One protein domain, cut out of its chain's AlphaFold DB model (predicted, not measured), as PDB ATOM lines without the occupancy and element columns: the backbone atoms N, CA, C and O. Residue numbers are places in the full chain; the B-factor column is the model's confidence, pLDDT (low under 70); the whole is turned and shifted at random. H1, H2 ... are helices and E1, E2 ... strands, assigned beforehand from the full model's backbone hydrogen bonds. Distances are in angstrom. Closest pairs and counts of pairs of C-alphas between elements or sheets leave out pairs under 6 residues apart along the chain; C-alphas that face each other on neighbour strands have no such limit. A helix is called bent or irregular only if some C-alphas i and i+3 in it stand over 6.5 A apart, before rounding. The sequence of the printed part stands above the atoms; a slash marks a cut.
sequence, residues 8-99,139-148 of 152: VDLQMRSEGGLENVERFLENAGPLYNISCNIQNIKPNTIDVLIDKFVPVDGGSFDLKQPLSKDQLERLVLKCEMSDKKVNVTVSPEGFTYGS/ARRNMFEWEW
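This is residues 8 to 99 and 139 to 148 of the 152 residues of an uncharacterized protein of Steinernema glaseri (UniProt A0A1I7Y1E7). A twisted five-strand sheet forms a wall, with H2 and H3 side by side over one face and the other face bare of named helices. H1 packs on H2 and extends this helix layer to a row of three, but is not on the sheet. The printed part has 102 residues, with three named helices and five named strands in the order E1 H1 E2 H2 E3 H3 E4 E5; the class is mixed, helices and strands. The mixed sheet runs E1 E2 E3 E4 E5, with only E5 antiparallel to its neighbour. The whole is compact, with a radius of gyration of the C-alphas of 13.1 A and spans of 36 by 34 by 21 A.

Edge strand E1, residues 8 to 11, is parallel to E2, residues 33 to 37, at 9 degrees; N 10 and O 35 are 2.8 A apart, within hydrogen-bond range. H1, residues 15 to 27, stands between them in the chain. E3, residues 59 to 67, is parallel to E2, with N 36 and O 62 2.8 A apart; it bends by 88 degrees at residue 64. E4, residues 86 to 92, is parallel to E3, with N 89 and O 61 2.8 A apart. Edge strand E5, residues 143 to 148, is antiparallel to E4 at 157 degrees, with N 146 and O 88 2.8 A apart. H2, residues 43 to 52, lies over E3 and runs along the strands, at a height over the sheet of 9.0 A. H3, residues 69 to 80, is on the same face as H2 at a height over the sheet of 8.9 A, over E4 and only just over E5, on which 3 of its C-alphas fall; H3 and the sheet form two layers, a helix on one face of a sheet. H2 and H3 touch, Ile 50 and Leu 75 having the closest C-alphas at 6.0 A, at a shallow tilt of 7 degrees, the same way. H1 touches H2 with residues 22 to 26 alone, at a steep tilt of 40 degrees, the closest C-alphas being those of Glu 22 and Thr 45, 6.4 A. E1 H1 E2, E2 H2 E3 and E3 H3 E4 are strand-helix-strand units, parallel neighbour strands joined through a helix, each with a right-handed crossover. Every O i to N i+4 pair is within hydrogen-bond range in H2 and H3, and 7 of 9 in H1.

E1 begins at C-alpha 8, (98.356, 83.831, 155.104), and is 9.9 A long. H1 is 19.7 A long and irregular, with C-alphas 16 and 19 7.8 A apart. E2 is 13.1 A, H2 14.4 A, E3 19.2 A, H3 16.1 A and E4 18.3 A long. E5, 16.5 A, ends at C-alpha 148, (98.741, 70.754, 171.158).

The C-alphas of Gly 16 and Asp 83 are farthest apart, at 38.9 A. Residues 100 to 138 are not printed, and C-alphas 99 and 139 are 8.8 A apart across this cut, which lies in the link from E4 to E5. Of the links that are printed whole, H2 to E3 is short and the others are tight. The mean pLDDT of the printed part is 90.4, and residues 13 to 15 are under 70.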
ATOM      1  N   VAL A   8      97.794  83.950 156.448       82.44
ATOM      2  CA  VAL A   8      98.356  83.831 155.104       82.44
ATOM      3  C   VAL A   8      97.995  82.455 154.551       82.44
ATOM      4  O   VAL A   8      98.406  81.438 155.103       82.44
ATOM      5  N   ASP A   9      97.245  82.436 153.450       85.88
ATOM      6  CA  ASP A   9      96.980  81.242 152.642       85.88
ATOM      7  C   ASP A   9      97.558  81.472 151.240       85.88
ATOM      8  O   ASP A   9      97.125  82.364 150.504       85.88
ATOM      9  N   LEU A  10      98.607  80.722 150.910       83.38
ATOM     10  CA  LEU A  10      99.374  80.871 149.685       83.38
ATOM     11  C   LEU A  10      99.373  79.572 148.893       83.38
ATOM     12  O   LEU A  10      99.959  78.558 149.281       83.38
ATOM     13  N   GLN A  11      98.797  79.656 147.698       80.94
ATOM     14  CA  GLN A  11      98.821  78.597 146.707       80.94
ATOM     15  C   GLN A  11      99.333  79.152 145.378       80.94
ATOM     16  O   GLN A  11      98.706  80.020 144.772       80.94
ATOM     17  N   MET A  12     100.451  78.618 144.886       74.94
ATOM     18  CA  MET A  12     100.951  78.934 143.548       74.94
ATOM     19  C   MET A  12     100.803  77.738 142.615       74.94
ATOM     20  O   MET A  12     101.103  76.605 142.974       74.94
ATOM     21  N   ARG A  13     100.351  78.007 141.386       68.38
ATOM     22  CA  ARG A  13     100.249  77.004 140.311       68.38
ATOM     23  C   ARG A  13     101.472  76.976 139.384       68.38
ATOM     24  O   ARG A  13     101.605  76.036 138.613       68.38
ATOM     25  N   SER A  14     102.336  77.993 139.435       67.88
ATOM     26  CA  SER A  14     103.517  78.131 138.570       67.88
ATOM     27  C   SER A  14     104.637  78.889 139.278       67.88
ATOM     28  O   SER A  14     104.346  79.824 140.016       67.88
ATOM     29  N   GLU A  15     105.896  78.565 138.988       66.88
ATOM     30  CA  GLU A  15     107.090  79.097 139.675       66.88
ATOM     31  C   GLU A  15     107.369  80.594 139.436       66.88
ATOM     32  O   GLU A  15     108.022  81.232 140.257       66.88
ATOM     33  N   GLY A  16     106.822  81.201 138.374       70.88
ATOM     34  CA  GLY A  16     107.111  82.590 137.967       70.88
ATOM     35  C   GLY A  16     106.713  83.706 138.952       70.88
ATOM     36  O   GLY A  16     106.902  84.878 138.645       70.88
ATOM     37  N   GLY A  17     106.150  83.369 140.116       79.81
ATOM     38  CA  GLY A  17     105.803  84.310 141.187       79.81
ATOM     39  C   GLY A  17     106.575  84.108 142.493       79.81
ATOM     40  O   GLY A  17     106.272  84.799 143.463       79.81
ATOM     41  N   LEU A  18     107.536  83.175 142.541       85.88
ATOM     42  CA  LEU A  18     108.139  82.726 143.798       85.88
ATOM     43  C   LEU A  18     108.885  83.863 144.499       85.88
ATOM     44  O   LEU A  18     108.651  84.101 145.675       85.88
ATOM     45  N   GLU A  19     109.678  84.643 143.761       87.00
ATOM     46  CA  GLU A  19     110.400  85.798 144.313       87.00
ATOM     47  C   GLU A  19     109.464  86.838 144.946       87.00
ATOM     48  O   GLU A  19     109.780  87.423 145.981       87.00
ATOM     49  N   ASN A  20     108.284  87.055 144.355       87.31
ATOM     50  CA  ASN A  20     107.295  87.981 144.907       87.31
ATOM     51  C   ASN A  20     106.667  87.431 146.189       87.31
ATOM     52  O   ASN A  20     106.406  88.202 147.114       87.31
ATOM     53  N   VAL A  21     106.442  86.117 146.255       86.69
ATOM     54  CA  VAL A  21     105.958  85.461 147.471       86.69
ATOM     55  C   VAL A  21     107.006  85.511 148.571       86.69
ATOM     56  O   VAL A  21     106.679  85.918 149.679       86.69
ATOM     57  N   GLU A  22     108.259  85.173 148.279       89.38
ATOM     58  CA  GLU A  22     109.346  85.257 149.259       89.38
ATOM     59  C   GLU A  22     109.481  86.681 149.798       89.38
ATOM     60  O   GLU A  22     109.446  86.888 151.008       89.38
ATOM     61  N   ARG A  23     109.488  87.683 148.911       89.88
ATOM     62  CA  ARG A  23     109.521  89.090 149.316       89.88
ATOM     63  C   ARG A  23     108.309  89.474 150.168       89.88
ATOM     64  O   ARG A  23     108.457  90.237 151.121       89.88
ATOM     65  N   PHE A  24     107.113  88.988 149.845       88.50
ATOM     66  CA  PHE A  24     105.925  89.220 150.668       88.50
ATOM     67  C   PHE A  24     106.093  88.616 152.067       88.50
ATOM     68  O   PHE A  24     105.887  89.318 153.056       88.50
ATOM     69  N   LEU A  25     106.525  87.356 152.150       88.31
ATOM     70  CA  LEU A  25     106.732  86.644 153.409       88.31
ATOM     71  C   LEU A  25     107.803  87.312 154.271       88.31
ATOM     72  O   LEU A  25     107.583  87.501 155.462       88.31
ATOM     73  N   GLU A  26     108.911  87.757 153.677       89.56
ATOM     74  CA  GLU A  26     109.979  88.490 154.365       89.56
ATOM     75  C   GLU A  26     109.485  89.803 154.994       89.56
ATOM     76  O   GLU A  26     109.869  90.159 156.113       89.56
ATOM     77  N   ASN A  27     108.581  90.505 154.305       89.62
ATOM     78  CA  ASN A  27     108.054  91.802 154.733       89.62
ATOM     79  C   ASN A  27     106.766  91.708 155.572       89.62
ATOM     80  O   ASN A  27     106.305  92.729 156.098       89.62
ATOM     81  N   ALA A  28     106.188  90.511 155.721       89.12
ATOM     82  CA  ALA A  28     104.979  90.286 156.506       89.12
ATOM     83  C   ALA A  28     105.184  90.628 157.994       89.12
ATOM     84  O   ALA A  28     106.306  90.628 158.507       89.12
ATOM     85  N   GLY A  29     104.098  90.941 158.700       89.31
ATOM     86  CA  GLY A  29     104.114  91.060 160.159       89.31
ATOM     87  C   GLY A  29     104.176  89.688 160.850       89.31
ATOM     88  O   GLY A  29     104.473  88.684 160.202       89.31
ATOM     89  N   PRO A  30     103.893  89.633 162.160       91.88
ATOM     90  CA  PRO A  30     103.565  88.384 162.838       91.88
ATOM     91  C   PRO A  30     102.404  87.664 162.143       91.88
ATOM     92  O   PRO A  30     101.469  88.323 161.694       91.88
ATOM     93  N   LEU A  31     102.462  86.335 162.069       93.31
ATOM     94  CA  LEU A  31     101.467  85.496 161.397       93.31
ATOM     95  C   LEU A  31     100.927  84.443 162.367       93.31
ATOM     96  O   LEU A  31     101.715  83.762 163.018       93.31
ATOM     97  N   TYR A  32      99.608  84.271 162.442       93.62
ATOM     98  CA  TYR A  32      98.973  83.292 163.340       93.62
ATOM     99  C   TYR A  32      98.519  82.026 162.615       93.62
ATOM    100  O   TYR A  32      98.430  80.955 163.213       93.62
ATOM    101  N   ASN A  33      98.225  82.157 161.322       94.50
ATOM    102  CA  ASN A  33      97.877  81.051 160.445       94.50
ATOM    103  C   ASN A  33      98.703  81.141 159.171       94.50
ATOM    104  O   ASN A  33      98.630  82.135 158.447       94.50
ATOM    105  N   ILE A  34      99.484  80.105 158.906       94.00
ATOM    106  CA  ILE A  34     100.302  79.981 157.707       94.00
ATOM    107  C   ILE A  34      99.859  78.703 157.013       94.00
ATOM    108  O   ILE A  34     100.018  77.623 157.567       94.00
ATOM    109  N   SER A  35      99.326  78.817 155.802       92.88
ATOM    110  CA  SER A  35      99.192  77.692 154.882       92.88
ATOM    111  C   SER A  35      99.949  78.029 153.611       92.88
ATOM    112  O   SER A  35      99.635  78.993 152.914       92.88
ATOM    113  N   CYS A  36     101.005  77.272 153.334       89.12
ATOM    114  CA  CYS A  36     101.854  77.503 152.182       89.12
ATOM    115  C   CYS A  36     102.026  76.213 151.384       89.12
ATOM    116  O   CYS A  36     102.767  75.297 151.747       89.12
ATOM    117  N   ASN A  37     101.328  76.160 150.253       87.06
ATOM    118  CA  ASN A  37     101.403  75.068 149.292       87.06
ATOM    119  C   ASN A  37     102.264  75.479 148.090       87.06
ATOM    120  O   ASN A  37     101.801  75.503 146.947       87.06
ATOM    121  N   ILE A  38     103.500  75.876 148.382       84.75
ATOM    122  CA  ILE A  38     104.498  76.313 147.408       84.75
ATOM    123  C   ILE A  38     105.760  75.485 147.649       84.75
ATOM    124  O   ILE A  38     106.155  75.269 148.791       84.75
ATOM    125  N   GLN A  39     106.356  74.992 146.566       85.12
ATOM    126  CA  GLN A  39     107.617  74.251 146.595       85.12
ATOM    127  C   GLN A  39     108.792  75.195 146.330       85.12
ATOM    128  O   GLN A  39     108.608  76.261 145.742       85.12
ATOM    129  N   ASN A  40     110.000  74.752 146.680       87.44
ATOM    130  CA  ASN A  40     111.261  75.428 146.360       87.44
ATOM    131  C   ASN A  40     111.427  76.817 147.003       87.44
ATOM    132  O   ASN A  40     112.209  77.624 146.500       87.44
ATOM    133  N   ILE A  41     110.729  77.108 148.106       89.38
ATOM    134  CA  ILE A  41     111.001  78.322 148.885       89.38
ATOM    135  C   ILE A  41     112.399  78.184 149.495       89.38
ATOM    136  O   ILE A  41     112.761  77.131 150.023       89.38
ATOM    137  N   LYS A  42     113.194  79.252 149.435       91.19
ATOM    138  CA  LYS A  42     114.558  79.235 149.959       91.19
ATOM    139  C   LYS A  42     114.573  78.914 151.462       91.19
ATOM    140  O   LYS A  42     113.717  79.411 152.200       91.19
ATOM    141  N   PRO A  43     115.580  78.169 151.955       90.50
ATOM    142  CA  PRO A  43     115.690  77.832 153.375       90.50
ATOM    143  C   PRO A  43     115.649  79.044 154.318       90.50
ATOM    144  O   PRO A  43     114.982  78.989 155.345       90.50
ATOM    145  N   ASN A  44     116.275  80.165 153.943       91.94
ATOM    146  CA  ASN A  44     116.241  81.397 154.741       91.94
ATOM    147  C   ASN A  44     114.818  81.975 154.871       91.94
ATOM    148  O   ASN A  44     114.462  82.499 155.921       91.94
ATOM    149  N   THR A  45     113.985  81.860 153.837       93.50
ATOM    150  CA  THR A  45     112.579  82.275 153.884       93.50
ATOM    151  C   THR A  45     111.774  81.381 154.832       93.50
ATOM    152  O   THR A  45     110.880  81.872 155.518       93.50
ATOM    153  N   ILE A  46     112.100  80.085 154.927       94.38
ATOM    154  CA  ILE A  46     111.489  79.169 155.910       94.38
ATOM    155  C   ILE A  46     111.829  79.611 157.333       94.38
ATOM    156  O   ILE A  46     110.931  79.701 158.167       94.38
ATOM    157  N   ASP A  47     113.094  79.942 157.600       96.06
ATOM    158  CA  ASP A  47     113.502  80.457 158.911       96.06
ATOM    159  C   ASP A  47     112.717  81.726 159.269       96.06
ATOM    160  O   ASP A  47     112.198  81.854 160.376       96.06
ATOM    161  N   VAL A  48     112.541  82.624 158.295       94.50
ATOM    162  CA  VAL A  48     111.744  83.843 158.462       94.50
ATOM    163  C   VAL A  48     110.267  83.536 158.740       94.50
ATOM    164  O   VAL A  48     109.663  84.197 159.586       94.50
ATOM    165  N   LEU A  49     109.672  82.537 158.078       94.88
ATOM    166  CA  LEU A  49     108.306  82.084 158.364       94.88
ATOM    167  C   LEU A  49     108.177  81.555 159.795       94.88
ATOM    168  O   LEU A  49     107.244  81.935 160.501       94.88
ATOM    169  N   ILE A  50     109.119  80.715 160.234       96.75
ATOM    170  CA  ILE A  50     109.154  80.180 161.600       96.75
ATOM    171  C   ILE A  50     109.288  81.324 162.609       96.75
ATOM    172  O   ILE A  50     108.603  81.322 163.630       96.75
ATOM    173  N   ASP A  51     110.114  82.333 162.331       96.00
ATOM    174  CA  ASP A  51     110.311  83.485 163.215       96.00
ATOM    175  C   ASP A  51     109.076  84.393 163.282       96.00
ATOM    176  O   ASP A  51     108.706  84.839 164.374       96.00
ATOM    177  N   LYS A  52     108.382  84.604 162.158       93.75
ATOM    178  CA  LYS A  52     107.141  85.393 162.096       93.75
ATOM    179  C   LYS A  52     105.925  84.661 162.646       93.75
ATOM    180  O   LYS A  52     104.982  85.323 163.076       93.75
ATOM    181  N   PHE A  53     105.929  83.331 162.649       96.38
ATOM    182  CA  PHE A  53     104.827  82.553 163.196       96.38
ATOM    183  C   PHE A  53     104.664  82.812 164.695       96.38
ATOM    184  O   PHE A  53     105.599  82.616 165.469       96.38
ATOM    185  N   VAL A  54     103.484  83.235 165.128       95.88
ATOM    186  CA  VAL A  54     103.157  83.439 166.539       95.88
ATOM    187  C   VAL A  54     102.086  82.426 166.926       95.88
ATOM    188  O   VAL A  54     100.948  82.558 166.476       95.88
ATOM    189  N   PRO A  55     102.413  81.427 167.762       96.75
ATOM    190  CA  PRO A  55     101.413  80.489 168.245       96.75
ATOM    191  C   PRO A  55     100.315  81.217 169.031       96.75
ATOM    192  O   PRO A  55     100.590  81.996 169.946       96.75
ATOM    193  N   VAL A  56      99.065  80.942 168.678       95.38
ATOM    194  CA  VAL A  56      97.851  81.401 169.366       95.38
ATOM    195  C   VAL A  56      96.866  80.238 169.438       95.38
ATOM    196  O   VAL A  56      97.017  79.256 168.712       95.38
ATOM    197  N   ASP A  57      95.862  80.329 170.308       95.25
ATOM    198  CA  ASP A  57      94.820  79.301 170.377       95.25
ATOM    199  C   ASP A  57      94.035  79.254 169.054       95.25
ATOM    200  O   ASP A  57      93.480  80.261 168.616       95.25
ATOM    201  N   GLY A  58      94.013  78.085 168.412       93.38
ATOM    202  CA  GLY A  58      93.461  77.876 167.071       93.38
ATOM    203  C   GLY A  58      94.401  78.261 165.921       93.38
ATOM    204  O   GLY A  58      93.976  78.210 164.770       93.38
ATOM    205  N   GLY A  59      95.647  78.655 166.208       95.19
ATOM    206  CA  GLY A  59      96.656  78.970 165.195       95.19
ATOM    207  C   GLY A  59      97.163  77.730 164.455       95.19
ATOM    208  O   GLY A  59      97.086  76.605 164.961       95.19
ATOM    209  N   SER A  60      97.713  77.937 163.256       96.62
ATOM    210  CA  SER A  60      98.184  76.840 162.404       96.62
ATOM    211  C   SER A  60      99.431  77.168 161.581       96.62
ATOM    212  O   SER A  60      99.618  78.296 161.124       96.62
ATOM    213  N   PHE A  61     100.280  76.159 161.371       97.19
ATOM    214  CA  PHE A  61     101.436  76.219 160.476       97.19
ATOM    215  C   PHE A  61     101.447  74.993 159.553       97.19
ATOM    216  O   PHE A  61     101.808  73.897 159.974       97.19
ATOM    217  N   ASP A  62     101.066  75.171 158.291       95.38
ATOM    218  CA  ASP A  62     101.097  74.156 157.235       95.38
ATOM    219  C   ASP A  62     102.062  74.592 156.130       95.38
ATOM    220  O   ASP A  62     101.873  75.625 155.477       95.38
ATOM    221  N   LEU A  63     103.109  73.798 155.924       93.38
ATOM    222  CA  LEU A  63     104.120  74.051 154.908       93.38
ATOM    223  C   LEU A  63     104.388  72.772 154.118       93.38
ATOM    224  O   LEU A  63     104.928  71.794 154.639       93.38
ATOM    225  N   LYS A  64     104.047  72.784 152.825       88.81
ATOM    226  CA  LYS A  64     104.151  71.600 151.955       88.81
ATOM    227  C   LYS A  64     105.533  71.369 151.361       88.81
ATOM    228  O   LYS A  64     105.626  70.823 150.271       88.81
ATOM    229  N   GLN A  65     106.595  71.735 152.056       89.62
ATOM    230  CA  GLN A  65     107.965  71.444 151.637       89.62
ATOM    231  C   GLN A  65     108.771  70.887 152.813       89.62
ATOM    232  O   GLN A  65     108.351  71.065 153.960       89.62
ATOM    233  N   PRO A  66     109.899  70.208 152.550       92.62
ATOM    234  CA  PRO A  66     110.716  69.640 153.609       92.62
ATOM    235  C   PRO A  66     111.340  70.702 154.524       92.62
ATOM    236  O   PRO A  66     111.824  71.727 154.046       92.62
ATOM    237  N   LEU A  67     111.357  70.433 155.827       95.31
ATOM    238  CA  LEU A  67     112.069  71.208 156.845       95.31
ATOM    239  C   LEU A  67     113.320  70.445 157.272       95.31
ATOM    240  O   LEU A  67     113.260  69.232 157.490       95.31
ATOM    241  N   SER A  68     114.430  71.155 157.473       95.62
ATOM    242  CA  SER A  68     115.586  70.556 158.144       95.62
ATOM    243  C   SER A  68     115.230  70.171 159.588       95.62
ATOM    244  O   SER A  68     114.269  70.691 160.168       95.62
ATOM    245  N   LYS A  69     116.017  69.278 160.202       94.88
ATOM    246  CA  LYS A  69     115.820  68.900 161.614       94.88
ATOM    247  C   LYS A  69     115.848  70.118 162.540       94.88
ATOM    248  O   LYS A  69     114.962  70.257 163.375       94.88
ATOM    249  N   ASP A  70     116.787  71.038 162.320       96.12
ATOM    250  CA  ASP A  70     116.919  72.262 163.119       96.12
ATOM    251  C   ASP A  70     115.699  73.188 162.973       96.12
ATOM    252  O   ASP A  70     115.246  73.794 163.946       96.12
ATOM    253  N   GLN A  71     115.136  73.295 161.765       97.31
ATOM    254  CA  GLN A  71     113.925  74.082 161.507       97.31
ATOM    255  C   GLN A  71     112.698  73.466 162.178       97.31
ATOM    256  O   GLN A  71     111.929  74.176 162.830       97.31
ATOM    257  N   LEU A  72     112.534  72.147 162.050       96.94
ATOM    258  CA  LEU A  72     111.473  71.404 162.722       96.94
ATOM    259  C   LEU A  72     111.577  71.557 164.244       96.94
ATOM    260  O   LEU A  72     110.586  71.899 164.886       96.94
ATOM    261  N   GLU A  73     112.771  71.362 164.813       96.38
ATOM    262  CA  GLU A  73     113.019  71.492 166.251       96.38
ATOM    263  C   GLU A  73     112.656  72.898 166.745       96.38
ATOM    264  O   GLU A  73     111.870  73.039 167.683       96.38
ATOM    265  N   ARG A  74     113.138  73.954 166.071       97.56
ATOM    266  CA  ARG A  74     112.803  75.346 166.416       97.56
ATOM    267  C   ARG A  74     111.298  75.607 166.387       97.56
ATOM    268  O   ARG A  74     110.783  76.243 167.306       97.56
ATOM    269  N   LEU A  75     110.595  75.139 165.355       98.00
ATOM    270  CA  LEU A  75     109.152  75.341 165.213       98.00
ATOM    271  C   LEU A  75     108.365  74.615 166.313       98.00
ATOM    272  O   LEU A  75     107.500  75.224 166.949       98.00
ATOM    273  N   VAL A  76     108.687  73.344 166.569       96.19
ATOM    274  CA  VAL A  76     108.030  72.530 167.603       96.19
ATOM    275  C   VAL A  76     108.266  73.133 168.986       96.19
ATOM    276  O   VAL A  76     107.311  73.317 169.737       96.19
ATOM    277  N   LEU A  77     109.500  73.532 169.310       95.81
ATOM    278  CA  LEU A  77     109.812  74.159 170.598       95.81
ATOM    279  C   LEU A  77     109.139  75.524 170.766       95.81
ATOM    280  O   LEU A  77     108.677  75.855 171.857       95.81
ATOM    281  N   LYS A  78     109.025  76.309 169.692       96.81
ATOM    282  CA  LYS A  78     108.293  77.580 169.726       96.81
ATOM    283  C   LYS A  78     106.822  77.371 170.093       96.81
ATOM    284  O   LYS A  78     106.289  78.115 170.915       96.81
ATOM    285  N   CYS A  79     106.182  76.358 169.511       96.25
ATOM    286  CA  CYS A  79     104.810  75.970 169.841       96.25
ATOM    287  C   CYS A  79     104.707  75.462 171.283       96.25
ATOM    288  O   CYS A  79     103.854  75.920 172.043       96.25
ATOM    289  N   GLU A  80     105.635  74.600 171.688       92.69
ATOM    290  CA  GLU A  80     105.698  74.019 173.026       92.69
ATOM    291  C   GLU A  80     105.778  75.077 174.134       92.69
ATOM    292  O   GLU A  80     105.056  75.012 175.128       92.69
ATOM    293  N   MET A  81     106.614  76.100 173.945       92.44
ATOM    294  CA  MET A  81     106.807  77.173 174.924       92.44
ATOM    295  C   MET A  81     105.621  78.143 175.018       92.44
ATOM    296  O   MET A  81     105.560  78.934 175.958       92.44
ATOM    297  N   SER A  82     104.690  78.106 174.063       93.56
ATOM    298  CA  SER A  82     103.577  79.057 173.999       93.56
ATOM    299  C   SER A  82     102.385  78.700 174.895       93.56
ATOM    300  O   SER A  82     101.594  79.584 175.221       93.56
ATOM    301  N   ASP A  83     102.253  77.425 175.287       91.69
ATOM    302  CA  ASP A  83     101.070  76.879 175.976       91.69
ATOM    303  C   ASP A  83      99.748  77.198 175.238       91.69
ATOM    304  O   ASP A  83      98.726  77.529 175.844       91.69
ATOM    305  N   LYS A  84      99.786  77.144 173.897       95.00
ATOM    306  CA  LYS A  84      98.654  77.418 173.000       95.00
ATOM    307  C   LYS A  84      98.170  76.180 172.268       95.00
ATOM    308  O   LYS A  84      98.961  75.316 171.900       95.00
ATOM    309  N   LYS A  85      96.860  76.136 172.006       95.44
ATOM    310  CA  LYS A  85      96.249  75.112 171.155       95.44
ATOM    311  C   LYS A  85      96.596  75.375 169.693       95.44
ATOM    312  O   LYS A  85      95.930  76.182 169.052       95.44
ATOM    313  N   VAL A  86      97.642  74.737 169.181       96.44
ATOM    314  CA  VAL A  86      98.193  74.995 167.843       96.44
ATOM    315  C   VAL A  86      98.306  73.699 167.044       96.44
ATOM    316  O   VAL A  86      98.543  72.635 167.620       96.44
ATOM    317  N   ASN A  87      98.129  73.788 165.725       97.06
ATOM    318  CA  ASN A  87      98.348  72.679 164.795       97.06
ATOM    319  C   ASN A  87      99.528  72.988 163.862       97.06
ATOM    320  O   ASN A  87      99.610  74.073 163.287       97.06
ATOM    321  N   VAL A  88     100.439  72.036 163.699       97.50
ATOM    322  CA  VAL A  88     101.570  72.136 162.774       97.50
ATOM    323  C   VAL A  88     101.563  70.926 161.851       97.50
ATOM    324  O   VAL A  88     101.641  69.793 162.313       97.50
ATOM    325  N   THR A  89     101.516  71.155 160.542       95.94
ATOM    326  CA  THR A  89     101.576  70.108 159.517       95.94
ATOM    327  C   THR A  89     102.773  70.354 158.605       95.94
ATOM    328  O   THR A  89     102.775  71.275 157.791       95.94
ATOM    329  N   VAL A  90     103.819  69.537 158.737       95.25
ATOM    330  CA  VAL A  90     105.089  69.731 158.014       95.25
ATOM    331  C   VAL A  90     105.724  68.403 157.615       95.25
ATOM    332  O   VAL A  90     105.496  67.368 158.240       95.25
ATOM    333  N   SER A  91     106.537  68.422 156.559       93.25
ATOM    334  CA  SER A  91     107.347  67.271 156.149       93.25
ATOM    335  C   SER A  91     108.791  67.473 156.608       93.25
ATOM    336  O   SER A  91     109.366  68.509 156.288       93.25
ATOM    337  N   PRO A  92     109.410  66.544 157.349       93.06
ATOM    338  CA  PRO A  92     110.849  66.596 157.586       93.06
ATOM    339  C   PRO A  92     111.649  66.220 156.333       93.06
ATOM    340  O   PRO A  92     111.241  65.367 155.542       93.06
ATOM    341  N   GLU A  93     112.829  66.807 156.173       93.50
ATOM    342  CA  GLU A  93     113.796  66.388 155.162       93.50
ATOM    343  C   GLU A  93     114.180  64.913 155.349       93.50
ATOM    344  O   GLU A  93     114.542  64.475 156.441       93.50
ATOM    345  N   GLY A  94     114.073  64.132 154.270       89.75
ATOM    346  CA  GLY A  94     114.340  62.691 154.289       89.75
ATOM    347  C   GLY A  94     113.186  61.821 154.801       89.75
ATOM    348  O   GLY A  94     113.372  60.614 154.942       89.75
ATOM    349  N   PHE A  95     111.999  62.386 155.056       87.94
ATOM    350  CA  PHE A  95     110.828  61.611 155.469       87.94
ATOM    351  C   PHE A  95     110.422  60.550 154.435       87.94
ATOM    352  O   PHE A  95     110.303  60.820 153.238       87.94
ATOM    353  N   THR A  96     110.118  59.347 154.923       84.94
ATOM    354  CA  THR A  96     109.509  58.268 154.139       84.94
ATOM    355  C   THR A  96     108.330  57.662 154.899       84.94
ATOM    356  O   THR A  96     108.235  57.792 156.114       84.94
ATOM    357  N   TYR A  97     107.439  56.950 154.203       74.94
ATOM    358  CA  TYR A  97     106.234  56.352 154.802       74.94
ATOM    359  C   TYR A  97     106.511  55.381 155.974       74.94
ATOM    360  O   TYR A  97     105.607  55.089 156.749       74.94
ATOM    361  N   GLY A  98     107.741  54.870 156.103       78.44
ATOM    362  CA  GLY A  98     108.153  53.997 157.207       78.44
ATOM    363  C   GLY A  98     108.941  54.692 158.316       78.44
ATOM    364  O   GLY A  98     109.357  54.008 159.246       78.44
ATOM    365  N   SER A  99     109.193  55.997 158.205       84.06
ATOM    366  CA  SER A  99     109.989  56.731 159.186       84.06
ATOM    367  C   SER A  99     109.186  57.005 160.458       84.06
ATOM    368  O   SER A  99     108.004  57.354 160.391       84.06
ATOM    369  N   ALA A 139     101.663  60.564 161.843       85.94
ATOM    370  CA  ALA A 139     102.075  60.472 160.459       85.94
ATOM    371  C   ALA A 139     100.827  60.490 159.569       85.94
ATOM    372  O   ALA A 139      99.930  59.651 159.695       85.94
ATOM    373  N   ARG A 140     100.775  61.434 158.628       79.62
ATOM    374  CA  ARG A 140      99.722  61.517 157.617       79.62
ATOM    375  C   ARG A 140     100.344  61.678 156.239       79.62
ATOM    376  O   ARG A 140     100.845  62.739 155.878       79.62
ATOM    377  N   ARG A 141     100.237  60.628 155.419       79.62
ATOM    378  CA  ARG A 141     100.851  60.561 154.080       79.62
ATOM    379  C   ARG A 141     102.369  60.779 154.156       79.62
ATOM    380  O   ARG A 141     103.071  59.853 154.535       79.62
ATOM    381  N   ASN A 142     102.837  61.982 153.815       82.75
ATOM    382  CA  ASN A 142     104.252  62.352 153.709       82.75
ATOM    383  C   ASN A 142     104.656  63.440 154.723       82.75
ATOM    384  O   ASN A 142     105.617  64.174 154.498       82.75
ATOM    385  N   MET A 143     103.856  63.629 155.774       90.12
ATOM    386  CA  MET A 143     103.985  64.737 156.722       90.12
ATOM    387  C   MET A 143     103.677  64.247 158.134       90.12
ATOM    388  O   MET A 143     102.926  63.280 158.311       90.12
ATOM    389  N   PHE A 144     104.218  64.949 159.122       91.88
ATOM    390  CA  PHE A 144     103.765  64.844 160.499       91.88
ATOM    391  C   PHE A 144     102.798  65.974 160.812       91.88
ATOM    392  O   PHE A 144     103.038  67.133 160.470       91.88
ATOM    393  N   GLU A 145     101.718  65.606 161.480       93.56
ATOM    394  CA  GLU A 145     100.769  66.520 162.091       93.56
ATOM    395  C   GLU A 145     101.028  66.531 163.597       93.56
ATOM    396  O   GLU A 145     100.976  65.480 164.236       93.56
ATOM    397  N   TRP A 146     101.339  67.709 164.128       95.12
ATOM    398  CA  TRP A 146     101.579  67.982 165.538       95.12
ATOM    399  C   TRP A 146     100.430  68.833 166.063       95.12
ATOM    400  O   TRP A 146     100.117  69.880 165.496       95.12
ATOM    401  N   GLU A 147      99.812  68.405 167.151       95.06
ATOM    402  CA  GLU A 147      98.659  69.065 167.743       95.06
ATOM    403  C   GLU A 147      98.859  69.206 169.251       95.06
ATOM    404  O   GLU A 147      99.044  68.220 169.963       95.06
ATOM    405  N   TRP A 148      98.791  70.446 169.733       94.75
ATOM    406  CA  TRP A 148      98.741  70.754 171.158       94.75
ATOM    407  C   TRP A 148      97.279  70.966 171.552       94.75
ATOM    408  O   TRP A 148      96.648  71.919 171.095       94.75
TER     409      TRP A 148